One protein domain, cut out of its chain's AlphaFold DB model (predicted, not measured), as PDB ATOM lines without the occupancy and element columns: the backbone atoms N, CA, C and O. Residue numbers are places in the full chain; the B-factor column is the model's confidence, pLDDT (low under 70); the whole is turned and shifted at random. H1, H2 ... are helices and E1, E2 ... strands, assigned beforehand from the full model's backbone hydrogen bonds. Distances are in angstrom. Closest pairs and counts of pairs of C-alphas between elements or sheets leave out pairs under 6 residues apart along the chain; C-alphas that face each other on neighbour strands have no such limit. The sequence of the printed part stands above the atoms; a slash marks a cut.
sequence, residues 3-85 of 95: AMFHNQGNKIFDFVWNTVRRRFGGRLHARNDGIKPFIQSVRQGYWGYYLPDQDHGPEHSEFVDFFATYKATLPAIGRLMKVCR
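Overview. This is residues 3 to 85 of the 95 residues of the protein "Lipid A biosynthesis (KDO)2-(Lauroyl)-lipid IVA acyltransferase" of Enterobacter cancerogenus (UniProt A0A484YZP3). This is a loose, two-ended domain: at one end a small parallel sheet of two strands, E1 and E2, lies between the helices H1 and H2, and at the far end a hairpin of E3 and E4 has no named helix over it. The unnamed stretch of residues 44 to 61 leads from H2 out to the hairpin, and H3 comes back from it, its last residue meeting H2. The printed part has 83 residues, with three named helices and four named strands in the order E1, H1, E2, H2, E3, E4, H3; the class is mixed, helices and strands. The E3 and E4 pair is antiparallel. The radius of gyration of the C-alphas is 14.8 A, and they span 38 by 33 by 22 A.

Along the chain. E1 is residues 3 to 5, 6.7 A long, beginning at C-alpha 3 (-17.466, -38.227, 19.925). H1, residues 11 to 22, is 16.3 A long. E2, residues 27 to 30, is 9.9 A long, and H2, residues 36 to 43, is 10.6 A long. E3 is residues 62 to 66, 11.5 A long, with C-alpha 66 at (-22.609, -62.452, 22.736). E4, residues 69 to 73, is 12.3 A long. H3, residues 77 to 84, is 10.2 A long and ends at C-alpha 84 (-6.214, -43.492, 14.532).

Arrangement. E1, H1 and E2 form a strand-helix-strand unit, two parallel neighbour strands with a helix between them in the chain, and its crossover is right-handed. E1 and E2 run at 33 degrees, with N 3 and O 27 at 2.9 A and N 5 and O 29 at 3.0 A, both within hydrogen-bond range. The closest C-alphas of H1 and E2 are those of Arg 22 and Leu 28, 7.4 A apart. The closest of E2 and H2 are those of His 29 and Phe 38, 6.0 A apart. H2 and H3 touch, about perpendicular at 73 degrees, and their closest C-alphas are those of Ile 39 and Cys 84, 5.7 A apart. H1 touches no helix. E3 and E4 form a hairpin, antiparallel with 140 degrees between their directions; N 64 and O 71 are 3.0 A apart and N 73 and O 62 are 2.8 A apart, both within hydrogen-bond range. E3 is apart from E1, E2, H1 and H3. In H1, H2 and H3 every O i to N i+4 pair is within hydrogen-bond range.

Size, cuts and confidence. The two C-alphas farthest apart are those of Ile 12 and Ala 68, at 40.7 A. The link from H2 to E3, 18 residues, is long; the other links are tight. The printed part has no cut. Its mean pLDDT is 90.8, and no printed residue is under 70.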
ATOM      1  N   ALA A   3     -16.352 -37.279  19.907       93.94
ATOM      2  CA  ALA A   3     -17.466 -38.227  19.925       93.94
ATOM      3  C   ALA A   3     -18.326 -38.099  18.667       93.94
ATOM      4  O   ALA A   3     -18.464 -37.012  18.099       93.94
ATOM      5  N   MET A   4     -18.931 -39.212  18.255       92.69
ATOM      6  CA  MET A   4     -19.911 -39.218  17.173       92.69
ATOM      7  C   MET A   4     -21.318 -38.908  17.694       92.69
ATOM      8  O   MET A   4     -21.658 -39.187  18.852       92.69
ATOM      9  N   PHE A   5     -22.152 -38.316  16.841       92.00
ATOM     10  CA  PHE A   5     -23.568 -38.125  17.132       92.00
ATOM     11  C   PHE A   5     -24.434 -38.205  15.877       92.00
ATOM     12  O   PHE A   5     -23.952 -38.046  14.756       92.00
ATOM     13  N   HIS A   6     -25.721 -38.458  16.087       90.81
ATOM     14  CA  HIS A   6     -26.745 -38.353  15.060       90.81
ATOM     15  C   HIS A   6     -27.587 -37.107  15.331       90.81
ATOM     16  O   HIS A   6     -27.924 -36.845  16.491       90.81
ATOM     17  N   ASN A   7     -27.901 -36.351  14.278       91.81
ATOM     18  CA  ASN A   7     -28.757 -35.176  14.393       91.81
ATOM     19  C   ASN A   7     -30.150 -35.613  14.849       91.81
ATOM     20  O   ASN A   7     -30.696 -36.595  14.340       91.81
ATOM     21  N   GLN A   8     -30.717 -34.892  15.806       93.75
ATOM     22  CA  GLN A   8     -32.076 -35.150  16.264       93.75
ATOM     23  C   GLN A   8     -33.081 -34.510  15.298       93.75
ATOM     24  O   GLN A   8     -32.827 -33.442  14.741       93.75
ATOM     25  N   GLY A   9     -34.240 -35.147  15.100       93.44
ATOM     26  CA  GLY A   9     -35.254 -34.651  14.158       93.44
ATOM     27  C   GLY A   9     -35.829 -33.282  14.545       93.44
ATOM     28  O   GLY A   9     -36.115 -32.453  13.683       93.44
ATOM     29  N   ASN A  10     -35.955 -33.008  15.848       96.38
ATOM     30  CA  ASN A  10     -36.354 -31.697  16.352       96.38
ATOM     31  C   ASN A  10     -35.121 -30.798  16.539       96.38
ATOM     32  O   ASN A  10     -34.245 -31.104  17.347       96.38
ATOM     33  N   LYS A  11     -35.087 -29.653  15.846       95.12
ATOM     34  CA  LYS A  11     -33.945 -28.719  15.855       95.12
ATOM     35  C   LYS A  11     -33.668 -28.081  17.219       95.12
ATOM     36  O   LYS A  11     -32.509 -27.850  17.548       95.12
ATOM     37  N   ILE A  12     -34.705 -27.793  18.010       96.38
ATOM     38  CA  ILE A  12     -34.539 -27.223  19.357       96.38
ATOM     39  C   ILE A  12     -33.910 -28.276  20.266       96.38
ATOM     40  O   ILE A  12     -32.942 -27.996  20.970       96.38
ATOM     41  N   PHE A  13     -34.423 -29.505  20.204       95.94
ATOM     42  CA  PHE A  13     -33.873 -30.613  20.973       95.94
ATOM     43  C   PHE A  13     -32.427 -30.924  20.564       95.94
ATOM     44  O   PHE A  13     -31.572 -31.063  21.435       95.94
ATOM     45  N   ASP A  14     -32.124 -30.946  19.261       94.88
ATOM     46  CA  ASP A  14     -30.760 -31.130  18.752       94.88
ATOM     47  C   ASP A  14     -29.800 -30.050  19.276       94.88
ATOM     48  O   ASP A  14     -28.716 -30.363  19.776       94.88
ATOM     49  N   PHE A  15     -30.222 -28.781  19.239       93.94
ATOM     50  CA  PHE A  15     -29.436 -27.661  19.754       93.94
ATOM     51  C   PHE A  15     -29.126 -27.818  21.247       93.94
ATOM     52  O   PHE A  15     -27.961 -27.734  21.648       93.94
ATOM     53  N   VAL A  16     -30.143 -28.086  22.073       95.31
ATOM     54  CA  VAL A  16     -29.970 -28.274  23.522       95.31
ATOM     55  C   VAL A  16     -29.071 -29.481  23.805       95.31
ATOM     56  O   VAL A  16     -28.103 -29.367  24.561       95.31
ATOM     57  N   TRP A  17     -29.328 -30.614  23.147       93.94
ATOM     58  CA  TRP A  17     -28.562 -31.852  23.306       93.94
ATOM     59  C   TRP A  17     -27.075 -31.661  22.987       93.94
ATOM     60  O   TRP A  17     -26.194 -32.030  23.772       93.94
ATOM     61  N   ASN A  18     -26.779 -31.020  21.857       92.38
ATOM     62  CA  ASN A  18     -25.409 -30.762  21.428       92.38
ATOM     63  C   ASN A  18     -24.718 -29.693  22.288       92.38
ATOM     64  O   ASN A  18     -23.507 -29.777  22.503       92.38
ATOM     65  N   THR A  19     -25.467 -28.737  22.843       92.81
ATOM     66  CA  THR A  19     -24.934 -27.724  23.770       92.81
ATOM     67  C   THR A  19     -24.432 -28.365  25.062       92.81
ATOM     68  O   THR A  19     -23.289 -28.134  25.463       92.81
ATOM     69  N   VAL A  20     -25.227 -29.250  25.671       93.31
ATOM     70  CA  VAL A  20     -24.836 -29.965  26.898       93.31
ATOM     71  C   VAL A  20     -23.583 -30.811  26.666       93.31
ATOM     72  O   VAL A  20     -22.646 -30.775  27.465       93.31
ATOM     73  N   ARG A  21     -23.510 -31.517  25.534       90.75
ATOM     74  CA  ARG A  21     -22.361 -32.370  25.189       90.75
ATOM     75  C   ARG A  21     -21.077 -31.588  24.889       90.75
ATOM     76  O   ARG A  21     -19.985 -32.136  25.039       90.75
ATOM     77  N   ARG A  22     -21.178 -30.316  24.490       90.00
ATOM     78  CA  ARG A  22     -20.023 -29.427  24.263       90.00
ATOM     79  C   ARG A  22     -19.490 -28.777  25.541       90.00
ATOM     80  O   ARG A  22     -18.349 -28.322  25.529       90.00
ATOM     81  N   ARG A  23     -20.252 -28.783  26.644       91.88
ATOM     82  CA  ARG A  23     -19.901 -28.124  27.919       91.88
ATOM     83  C   ARG A  23     -18.502 -28.478  28.439       91.88
ATOM     84  O   ARG A  23     -17.844 -27.634  29.030       91.88
ATOM     85  N   PHE A  24     -18.040 -29.702  28.193       88.69
ATOM     86  CA  PHE A  24     -16.741 -30.202  28.663       88.69
ATOM     87  C   PHE A  24     -15.614 -30.079  27.617       88.69
ATOM     88  O   PHE A  24     -14.661 -30.856  27.636       88.69
ATOM     89  N   GLY A  25     -15.731 -29.155  26.654       87.69
ATOM     90  CA  GLY A  25     -14.695 -28.909  25.637       87.69
ATOM     91  C   GLY A  25     -14.525 -30.050  24.623       87.69
ATOM     92  O   GLY A  25     -13.463 -30.212  24.016       87.69
ATOM     93  N   GLY A  26     -15.551 -30.892  24.468       89.31
ATOM     94  CA  GLY A  26     -15.550 -32.004  23.524       89.31
ATOM     95  C   GLY A  26     -15.794 -31.571  22.074       89.31
ATOM     96  O   GLY A  26     -16.482 -30.588  21.810       89.31
ATOM     97  N   ARG A  27     -15.268 -32.346  21.123       94.06
ATOM     98  CA  ARG A  27     -15.560 -32.227  19.691       94.06
ATOM     99  C   ARG A  27     -16.640 -33.224  19.302       94.06
ATOM    100  O   ARG A  27     -16.500 -34.423  19.537       94.06
ATOM    101  N   LEU A  28     -17.716 -32.717  18.715       94.06
ATOM    102  CA  LEU A  28     -18.821 -33.529  18.221       94.06
ATOM    103  C   LEU A  28     -18.726 -33.629  16.703       94.06
ATOM    104  O   LEU A  28     -18.606 -32.611  16.025       94.06
ATOM    105  N   HIS A  29     -18.790 -34.852  16.193       94.62
ATOM    106  CA  HIS A  29     -18.743 -35.149  14.767       94.62
ATOM    107  C   HIS A  29     -20.074 -35.758  14.344       94.62
ATOM    108  O   HIS A  29     -20.455 -36.821  14.849       94.62
ATOM    109  N   ALA A  30     -20.797 -35.069  13.461       92.75
ATOM    110  CA  ALA A  30     -22.074 -35.567  12.984       92.75
ATOM    111  C   ALA A  30     -21.825 -36.788  12.101       92.75
ATOM    112  O   ALA A  30     -20.916 -36.811  11.274       92.75
ATOM    113  N   ARG A  31     -22.652 -37.817  12.262       87.69
ATOM    114  CA  ARG A  31     -22.540 -39.053  11.485       87.69
ATOM    115  C   ARG A  31     -22.648 -38.802   9.975       87.69
ATOM    116  O   ARG A  31     -21.972 -39.480   9.208       87.69
ATOM    117  N   ASN A  32     -23.445 -37.812   9.573       89.56
ATOM    118  CA  ASN A  32     -23.655 -37.438   8.173       89.56
ATOM    119  C   ASN A  32     -22.395 -36.834   7.524       89.56
ATOM    120  O   ASN A  32     -22.243 -36.928   6.312       89.56
ATOM    121  N   ASP A  33     -21.463 -36.303   8.323       91.56
ATOM    122  CA  ASP A  33     -20.183 -35.757   7.844       91.56
ATOM    123  C   ASP A  33     -19.124 -36.861   7.639       91.56
ATOM    124  O   ASP A  33     -17.981 -36.610   7.241       91.56
ATOM    125  N   GLY A  34     -19.492 -38.109   7.938       91.19
ATOM    126  CA  GLY A  34     -18.609 -39.260   7.898       91.19
ATOM    127  C   GLY A  34     -17.606 -39.307   9.055       91.19
ATOM    128  O   GLY A  34     -17.574 -38.481   9.965       91.19
ATOM    129  N   ILE A  35     -16.754 -40.332   9.030       92.19
ATOM    130  CA  ILE A  35     -15.871 -40.665  10.160       92.19
ATOM    131  C   ILE A  35     -14.504 -39.962  10.120       92.19
ATOM    132  O   ILE A  35     -13.771 -39.959  11.108       92.19
ATOM    133  N   LYS A  36     -14.137 -39.346   8.988       94.81
ATOM    134  CA  LYS A  36     -12.814 -38.719   8.802       94.81
ATOM    135  C   LYS A  36     -12.530 -37.590   9.811       94.81
ATOM    136  O   LYS A  36     -11.449 -37.626  10.404       94.81
ATOM    137  N   PRO A  37     -13.456 -36.644  10.084       95.56
ATOM    138  CA  PRO A  37     -13.215 -35.580  11.065       95.56
ATOM    139  C   PRO A  37     -13.002 -36.113  12.492       95.56
ATOM    140  O   PRO A  37     -12.196 -35.572  13.254       95.56
ATOM    141  N   PHE A  38     -13.680 -37.214  12.836       95.75
ATOM    142  CA  PHE A  38     -13.484 -37.916  14.104       95.75
ATOM    143  C   PHE A  38     -12.072 -38.506  14.196       95.75
ATOM    144  O   PHE A  38     -11.352 -38.216  15.151       95.75
ATOM    145  N   ILE A  39     -11.635 -39.255  13.175       95.88
ATOM    146  CA  ILE A  39     -10.280 -39.833  13.113       95.88
ATOM    147  C   ILE A  39      -9.216 -38.736  13.244       95.88
ATOM    148  O   ILE A  39      -8.239 -38.901  13.975       95.88
ATOM    149  N   GLN A  40      -9.407 -37.601  12.568       96.31
ATOM    150  CA  GLN A  40      -8.481 -36.473  12.651       96.31
ATOM    151  C   GLN A  40      -8.396 -35.906  14.071       96.31
ATOM    152  O   GLN A  40      -7.294 -35.653  14.554       96.31
ATOM    153  N   SER A  41      -9.527 -35.749  14.763       96.38
ATOM    154  CA  SER A  41      -9.525 -35.264  16.147       96.38
ATOM    155  C   SER A  41      -8.816 -36.233  17.090       96.38
ATOM    156  O   SER A  41      -8.032 -35.791  17.930       96.38
ATOM    157  N   VAL A  42      -9.005 -37.545  16.914       96.31
ATOM    158  CA  VAL A  42      -8.276 -38.552  17.703       96.31
ATOM    159  C   VAL A  42      -6.768 -38.460  17.460       96.31
ATOM    160  O   VAL A  42      -5.987 -38.426  18.408       96.31
ATOM    161  N   ARG A  43      -6.344 -38.312  16.200       95.50
ATOM    162  CA  ARG A  43      -4.926 -38.129  15.839       95.50
ATOM    163  C   ARG A  43      -4.315 -36.825  16.363       95.50
ATOM    164  O   ARG A  43      -3.098 -36.744  16.468       95.50
ATOM    165  N   GLN A  44      -5.132 -35.827  16.694       95.44
ATOM    166  CA  GLN A  44      -4.708 -34.571  17.325       95.44
ATOM    167  C   GLN A  44      -4.628 -34.660  18.861       95.44
ATOM    168  O   GLN A  44      -4.422 -33.644  19.517       95.44
ATOM    169  N   GLY A  45      -4.799 -35.851  19.446       93.44
ATOM    170  CA  GLY A  45      -4.670 -36.081  20.888       93.44
ATOM    171  C   GLY A  45      -5.989 -36.056  21.663       93.44
ATOM    172  O   GLY A  45      -5.981 -36.227  22.881       93.44
ATOM    173  N   TYR A  46      -7.138 -35.894  20.998       95.00
ATOM    174  CA  TYR A  46      -8.430 -36.037  21.674       95.00
ATOM    175  C   TYR A  46      -8.747 -37.512  21.927       95.00
ATOM    176  O   TYR A  46      -8.593 -38.360  21.055       95.00
ATOM    177  N   TRP A  47      -9.297 -37.823  23.099       92.81
ATOM    178  CA  TRP A  47      -9.803 -39.170  23.372       92.81
ATOM    179  C   TRP A  47     -11.059 -39.432  22.541       92.81
ATOM    180  O   TRP A  47     -12.033 -38.685  22.665       92.81
ATOM    181  N   GLY A  48     -11.030 -40.461  21.694       94.25
ATOM    182  CA  GLY A  48     -12.168 -40.877  20.879       94.25
ATOM    183  C   GLY A  48     -13.136 -41.742  21.679       94.25
ATOM    184  O   GLY A  48     -12.770 -42.835  22.097       94.25
ATOM    185  N   TYR A  49     -14.364 -41.266  21.866       92.75
ATOM    186  CA  TYR A  49     -15.448 -42.022  22.486       92.75
ATOM    187  C   TYR A  49     -16.362 -42.597  21.401       92.75
ATOM    188  O   TYR A  49     -16.958 -41.845  20.621       92.75
ATOM    189  N   TYR A  50     -16.444 -43.926  21.333       90.50
ATOM    190  CA  TYR A  50     -17.202 -44.652  20.319       90.50
ATOM    191  C   TYR A  50     -18.000 -45.779  20.972       90.50
ATOM    192  O   TYR A  50     -17.448 -46.539  21.763       90.50
ATOM    193  N   LEU A  51     -19.282 -45.874  20.622       88.06
ATOM    194  CA  LEU A  51     -20.212 -46.893  21.106       88.06
ATOM    195  C   LEU A  51     -20.323 -48.001  20.046       88.06
ATOM    196  O   LEU A  51     -20.875 -47.737  18.973       88.06
ATOM    197  N   PRO A  52     -19.721 -49.186  20.270       84.62
ATOM    198  CA  PRO A  52     -19.652 -50.246  19.263       84.62
ATOM    199  C   PRO A  52     -20.894 -51.145  19.221       84.62
ATOM    200  O   PRO A  52     -21.009 -51.970  18.324       84.62
ATOM    201  N   ASP A  53     -21.805 -50.983  20.173       79.44
ATOM    202  CA  ASP A  53     -23.025 -51.764  20.387       79.44
ATOM    203  C   ASP A  53     -24.208 -51.316  19.507       79.44
ATOM    204  O   ASP A  53     -25.343 -51.740  19.707       79.44
ATOM    205  N   GLN A  54     -23.955 -50.450  18.524       77.38
ATOM    206  CA  GLN A  54     -24.974 -49.975  17.592       77.38
ATOM    207  C   GLN A  54     -25.237 -50.982  16.469       77.38
ATOM    208  O   GLN A  54     -24.301 -51.533  15.895       77.38
ATOM    209  N   ASP A  55     -26.502 -51.110  16.071       77.56
ATOM    210  CA  ASP A  55     -26.929 -51.882  14.900       77.56
ATOM    211  C   ASP A  55     -27.043 -50.968  13.663       77.56
ATOM    212  O   ASP A  55     -27.691 -49.918  13.701       77.56
ATOM    213  N   HIS A  56     -26.369 -51.338  12.570       77.75
ATOM    214  CA  HIS A  56     -26.414 -50.629  11.278       77.75
ATOM    215  C   HIS A  56     -26.949 -51.525  10.157       77.75
ATOM    216  O   HIS A  56     -26.738 -51.238   8.979       77.75
ATOM    217  N   GLY A  57     -27.638 -52.599  10.529       83.06
ATOM    218  CA  GLY A  57     -28.135 -53.618   9.626       83.06
ATOM    219  C   GLY A  57     -27.158 -54.786   9.445       83.06
ATOM    220  O   GLY A  57     -25.958 -54.681   9.735       83.06
ATOM    221  N   PRO A  58     -27.667 -55.919   8.934       81.88
ATOM    222  CA  PRO A  58     -26.903 -57.155   8.797       81.88
ATOM    223  C   PRO A  58     -25.754 -57.045   7.784       81.88
ATOM    224  O   PRO A  58     -24.725 -57.679   7.972       81.88
ATOM    225  N   GLU A  59     -25.878 -56.204   6.753       85.06
ATOM    226  CA  GLU A  59     -24.848 -56.035   5.710       85.06
ATOM    227  C   GLU A  59     -23.553 -55.382   6.216       85.06
ATOM    228  O   GLU A  59     -22.503 -55.464   5.577       85.06
ATOM    229  N   HIS A  60     -23.620 -54.684   7.348       82.25
ATOM    230  CA  HIS A  60     -22.497 -53.942   7.921       82.25
ATOM    231  C   HIS A  60     -22.008 -54.530   9.242       82.25
ATOM    232  O   HIS A  60     -21.127 -53.948   9.885       82.25
ATOM    233  N   SER A  61     -22.568 -55.674   9.625       85.56
ATOM    234  CA  SER A  61     -22.336 -56.305  10.910       85.56
ATOM    235  C   SER A  61     -21.717 -57.683  10.728       85.56
ATOM    236  O   SER A  61     -22.061 -58.431   9.817       85.56
ATOM    237  N   GLU A  62     -20.814 -58.030  11.632       86.75
ATOM    238  CA  GLU A  62     -20.399 -59.411  11.840       86.75
ATOM    239  C   GLU A  62     -21.295 -59.998  12.926       86.75
ATOM    240  O   GLU A  62     -21.617 -59.320  13.903       86.75
ATOM    241  N   PHE A  63     -21.729 -61.243  12.757       88.31
ATOM    242  CA  PHE A  63     -22.468 -61.925  13.806       88.31
ATOM    243  C   PHE A  63     -21.496 -62.754  14.640       88.31
ATOM    244  O   PHE A  63     -20.679 -63.494  14.094       88.31
ATOM    245  N   VAL A  64     -21.563 -62.592  15.957       88.75
ATOM    246  CA  VAL A  64     -20.683 -63.266  16.917       88.75
ATOM    247  C   VAL A  64     -21.480 -63.708  18.138       88.75
ATOM    248  O   VAL A  64     -22.564 -63.180  18.417       88.75
ATOM    249  N   ASP A  65     -20.937 -64.666  18.884       91.69
ATOM    250  CA  ASP A  65     -21.496 -65.057  20.174       91.69
ATOM    251  C   ASP A  65     -21.384 -63.897  21.167       91.69
ATOM    252  O   ASP A  65     -20.302 -63.363  21.426       91.69
ATOM    253  N   PHE A  66     -22.522 -63.497  21.730       88.06
ATOM    254  CA  PHE A  66     -22.609 -62.452  22.736       88.06
ATOM    255  C   PHE A  66     -23.508 -62.912  23.883       88.06
ATOM    256  O   PHE A  66     -24.736 -62.958  23.774       88.06
ATOM    257  N   PHE A  67     -22.877 -63.263  25.005       88.31
ATOM    258  CA  PHE A  67     -23.526 -63.970  26.111       88.31
ATOM    259  C   PHE A  67     -24.215 -65.256  25.619       88.31
ATOM    260  O   PHE A  67     -23.572 -66.094  24.998       88.31
ATOM    261  N   ALA A  68     -25.507 -65.431  25.899       92.44
ATOM    262  CA  ALA A  68     -26.269 -66.632  25.562       92.44
ATOM    263  C   ALA A  68     -26.922 -66.584  24.163       92.44
ATOM    264  O   ALA A  68     -27.838 -67.356  23.889       92.44
ATOM    265  N   THR A  69     -26.530 -65.647  23.293       90.62
ATOM    266  CA  THR A  69     -27.179 -65.439  21.990       90.62
ATOM    267  C   THR A  69     -26.193 -64.980  20.922       90.62
ATOM    268  O   THR A  69     -25.226 -64.280  21.199       90.62
ATOM    269  N   TYR A  70     -26.495 -65.306  19.668       90.19
ATOM    270  CA  TYR A  70     -25.764 -64.817  18.502       90.19
ATOM    271  C   TYR A  70     -26.283 -63.428  18.103       90.19
ATOM    272  O   TYR A  70     -27.500 -63.245  17.962       90.19
ATOM    273  N   LYS A  71     -25.402 -62.425  17.990       88.44
ATOM    274  CA  LYS A  71     -25.790 -61.019  17.763       88.44
ATOM    275  C   LYS A  71     -24.890 -60.320  16.751       88.44
ATOM    276  O   LYS A  71     -23.710 -60.633  16.632       88.44
ATOM    277  N   ALA A  72     -25.474 -59.352  16.051       87.06
ATOM    278  CA  ALA A  72     -24.781 -58.452  15.141       87.06
ATOM    279  C   ALA A  72     -23.917 -57.446  15.920       87.06
ATOM    280  O   ALA A  72     -24.374 -56.857  16.900       87.06
ATOM    281  N   THR A  73     -22.680 -57.238  15.474       85.31
ATOM    282  CA  THR A  73     -21.753 -56.224  15.988       85.31
ATOM    283  C   THR A  73     -20.990 -55.567  14.843       85.31
ATOM    284  O   THR A  73     -20.724 -56.186  13.812       85.31
ATOM    285  N   LEU A  74     -20.600 -54.304  15.009       83.06
ATOM    286  CA  LEU A  74     -19.808 -53.600  14.004       83.06
ATOM    287  C   LEU A  74     -18.315 -53.931  14.150       83.06
ATOM    288  O   LEU A  74     -17.704 -53.552  15.159       83.06
ATOM    289  N   PRO A  75     -17.638 -54.451  13.107       84.31
ATOM    290  CA  PRO A  75     -16.181 -54.622  13.095       84.31
ATOM    291  C   PRO A  75     -15.451 -53.284  12.835       84.31
ATOM    292  O   PRO A  75     -14.549 -53.155  11.997       84.31
ATOM    293  N   ALA A  76     -15.887 -52.216  13.506       86.25
ATOM    294  CA  ALA A  76     -15.398 -50.854  13.301       86.25
ATOM    295  C   ALA A  76     -14.217 -50.515  14.224       86.25
ATOM    296  O   ALA A  76     -13.267 -49.864  13.789       86.25
ATOM    297  N   ILE A  77     -14.232 -50.993  15.473       90.00
ATOM    298  CA  ILE A  77     -13.236 -50.623  16.494       90.00
ATOM    299  C   ILE A  77     -11.816 -51.043  16.101       90.00
ATOM    300  O   ILE A  77     -10.891 -50.236  16.189       90.00
ATOM    301  N   GLY A  78     -11.633 -52.268  15.597       89.19
ATOM    302  CA  GLY A  78     -10.317 -52.751  15.162       89.19
ATOM    303  C   GLY A  78      -9.736 -51.933  14.001       89.19
ATOM    304  O   GLY A  78      -8.535 -51.655  13.967       89.19
ATOM    305  N   ARG A  79     -10.588 -51.479  13.072       90.25
ATOM    306  CA  ARG A  79     -10.183 -50.570  11.988       90.25
ATOM    307  C   ARG A  79      -9.838 -49.184  12.530       90.25
ATOM    308  O   ARG A  79      -8.785 -48.655  12.176       90.25
ATOM    309  N   LEU A  80     -10.671 -48.640  13.421       92.31
ATOM    310  CA  LEU A  80     -10.451 -47.350  14.084       92.31
ATOM    311  C   LEU A  80      -9.127 -47.310  14.849       92.31
ATOM    312  O   LEU A  80      -8.375 -46.350  14.703       92.31
ATOM    313  N   MET A  81      -8.789 -48.375  15.577       94.38
ATOM    314  CA  MET A  81      -7.500 -48.524  16.258       94.38
ATOM    315  C   MET A  81      -6.323 -48.297  15.296       94.38
ATOM    316  O   MET A  81      -5.444 -47.473  15.564       94.38
ATOM    317  N   LYS A  82      -6.331 -48.982  14.142       94.69
ATOM    318  CA  LYS A  82      -5.259 -48.904  13.136       94.69
ATOM    319  C   LYS A  82      -5.165 -47.515  12.497       94.69
ATOM    320  O   LYS A  82      -4.073 -46.954  12.423       94.69
ATOM    321  N   VAL A  83      -6.289 -46.940  12.058       95.50
ATOM    322  CA  VAL A  83      -6.290 -45.641  11.348       95.50
ATOM    323  C   VAL A  83      -6.030 -44.451  12.273       95.50
ATOM    324  O   VAL A  83      -5.388 -43.484  11.858       95.50
ATOM    325  N   CYS A  84      -6.482 -44.520  13.527       96.06
ATOM    326  CA  CYS A  84      -6.214 -43.492  14.532       96.06
ATOM    327  C   CYS A  84      -4.818 -43.620  15.148       96.06
ATOM    328  O   CYS A  84      -4.346 -42.652  15.736       96.06
ATOM    329  N   ARG A  85      -4.159 -44.785  15.018       94.75
ATOM    330  CA  ARG A  85      -2.917 -45.132  15.735       94.75
ATOM    331  C   ARG A  85      -3.069 -44.962  17.250       94.75
ATOM    332  O   ARG A  85      -2.188 -44.437  17.923       94.75
TER     333      ARG A  85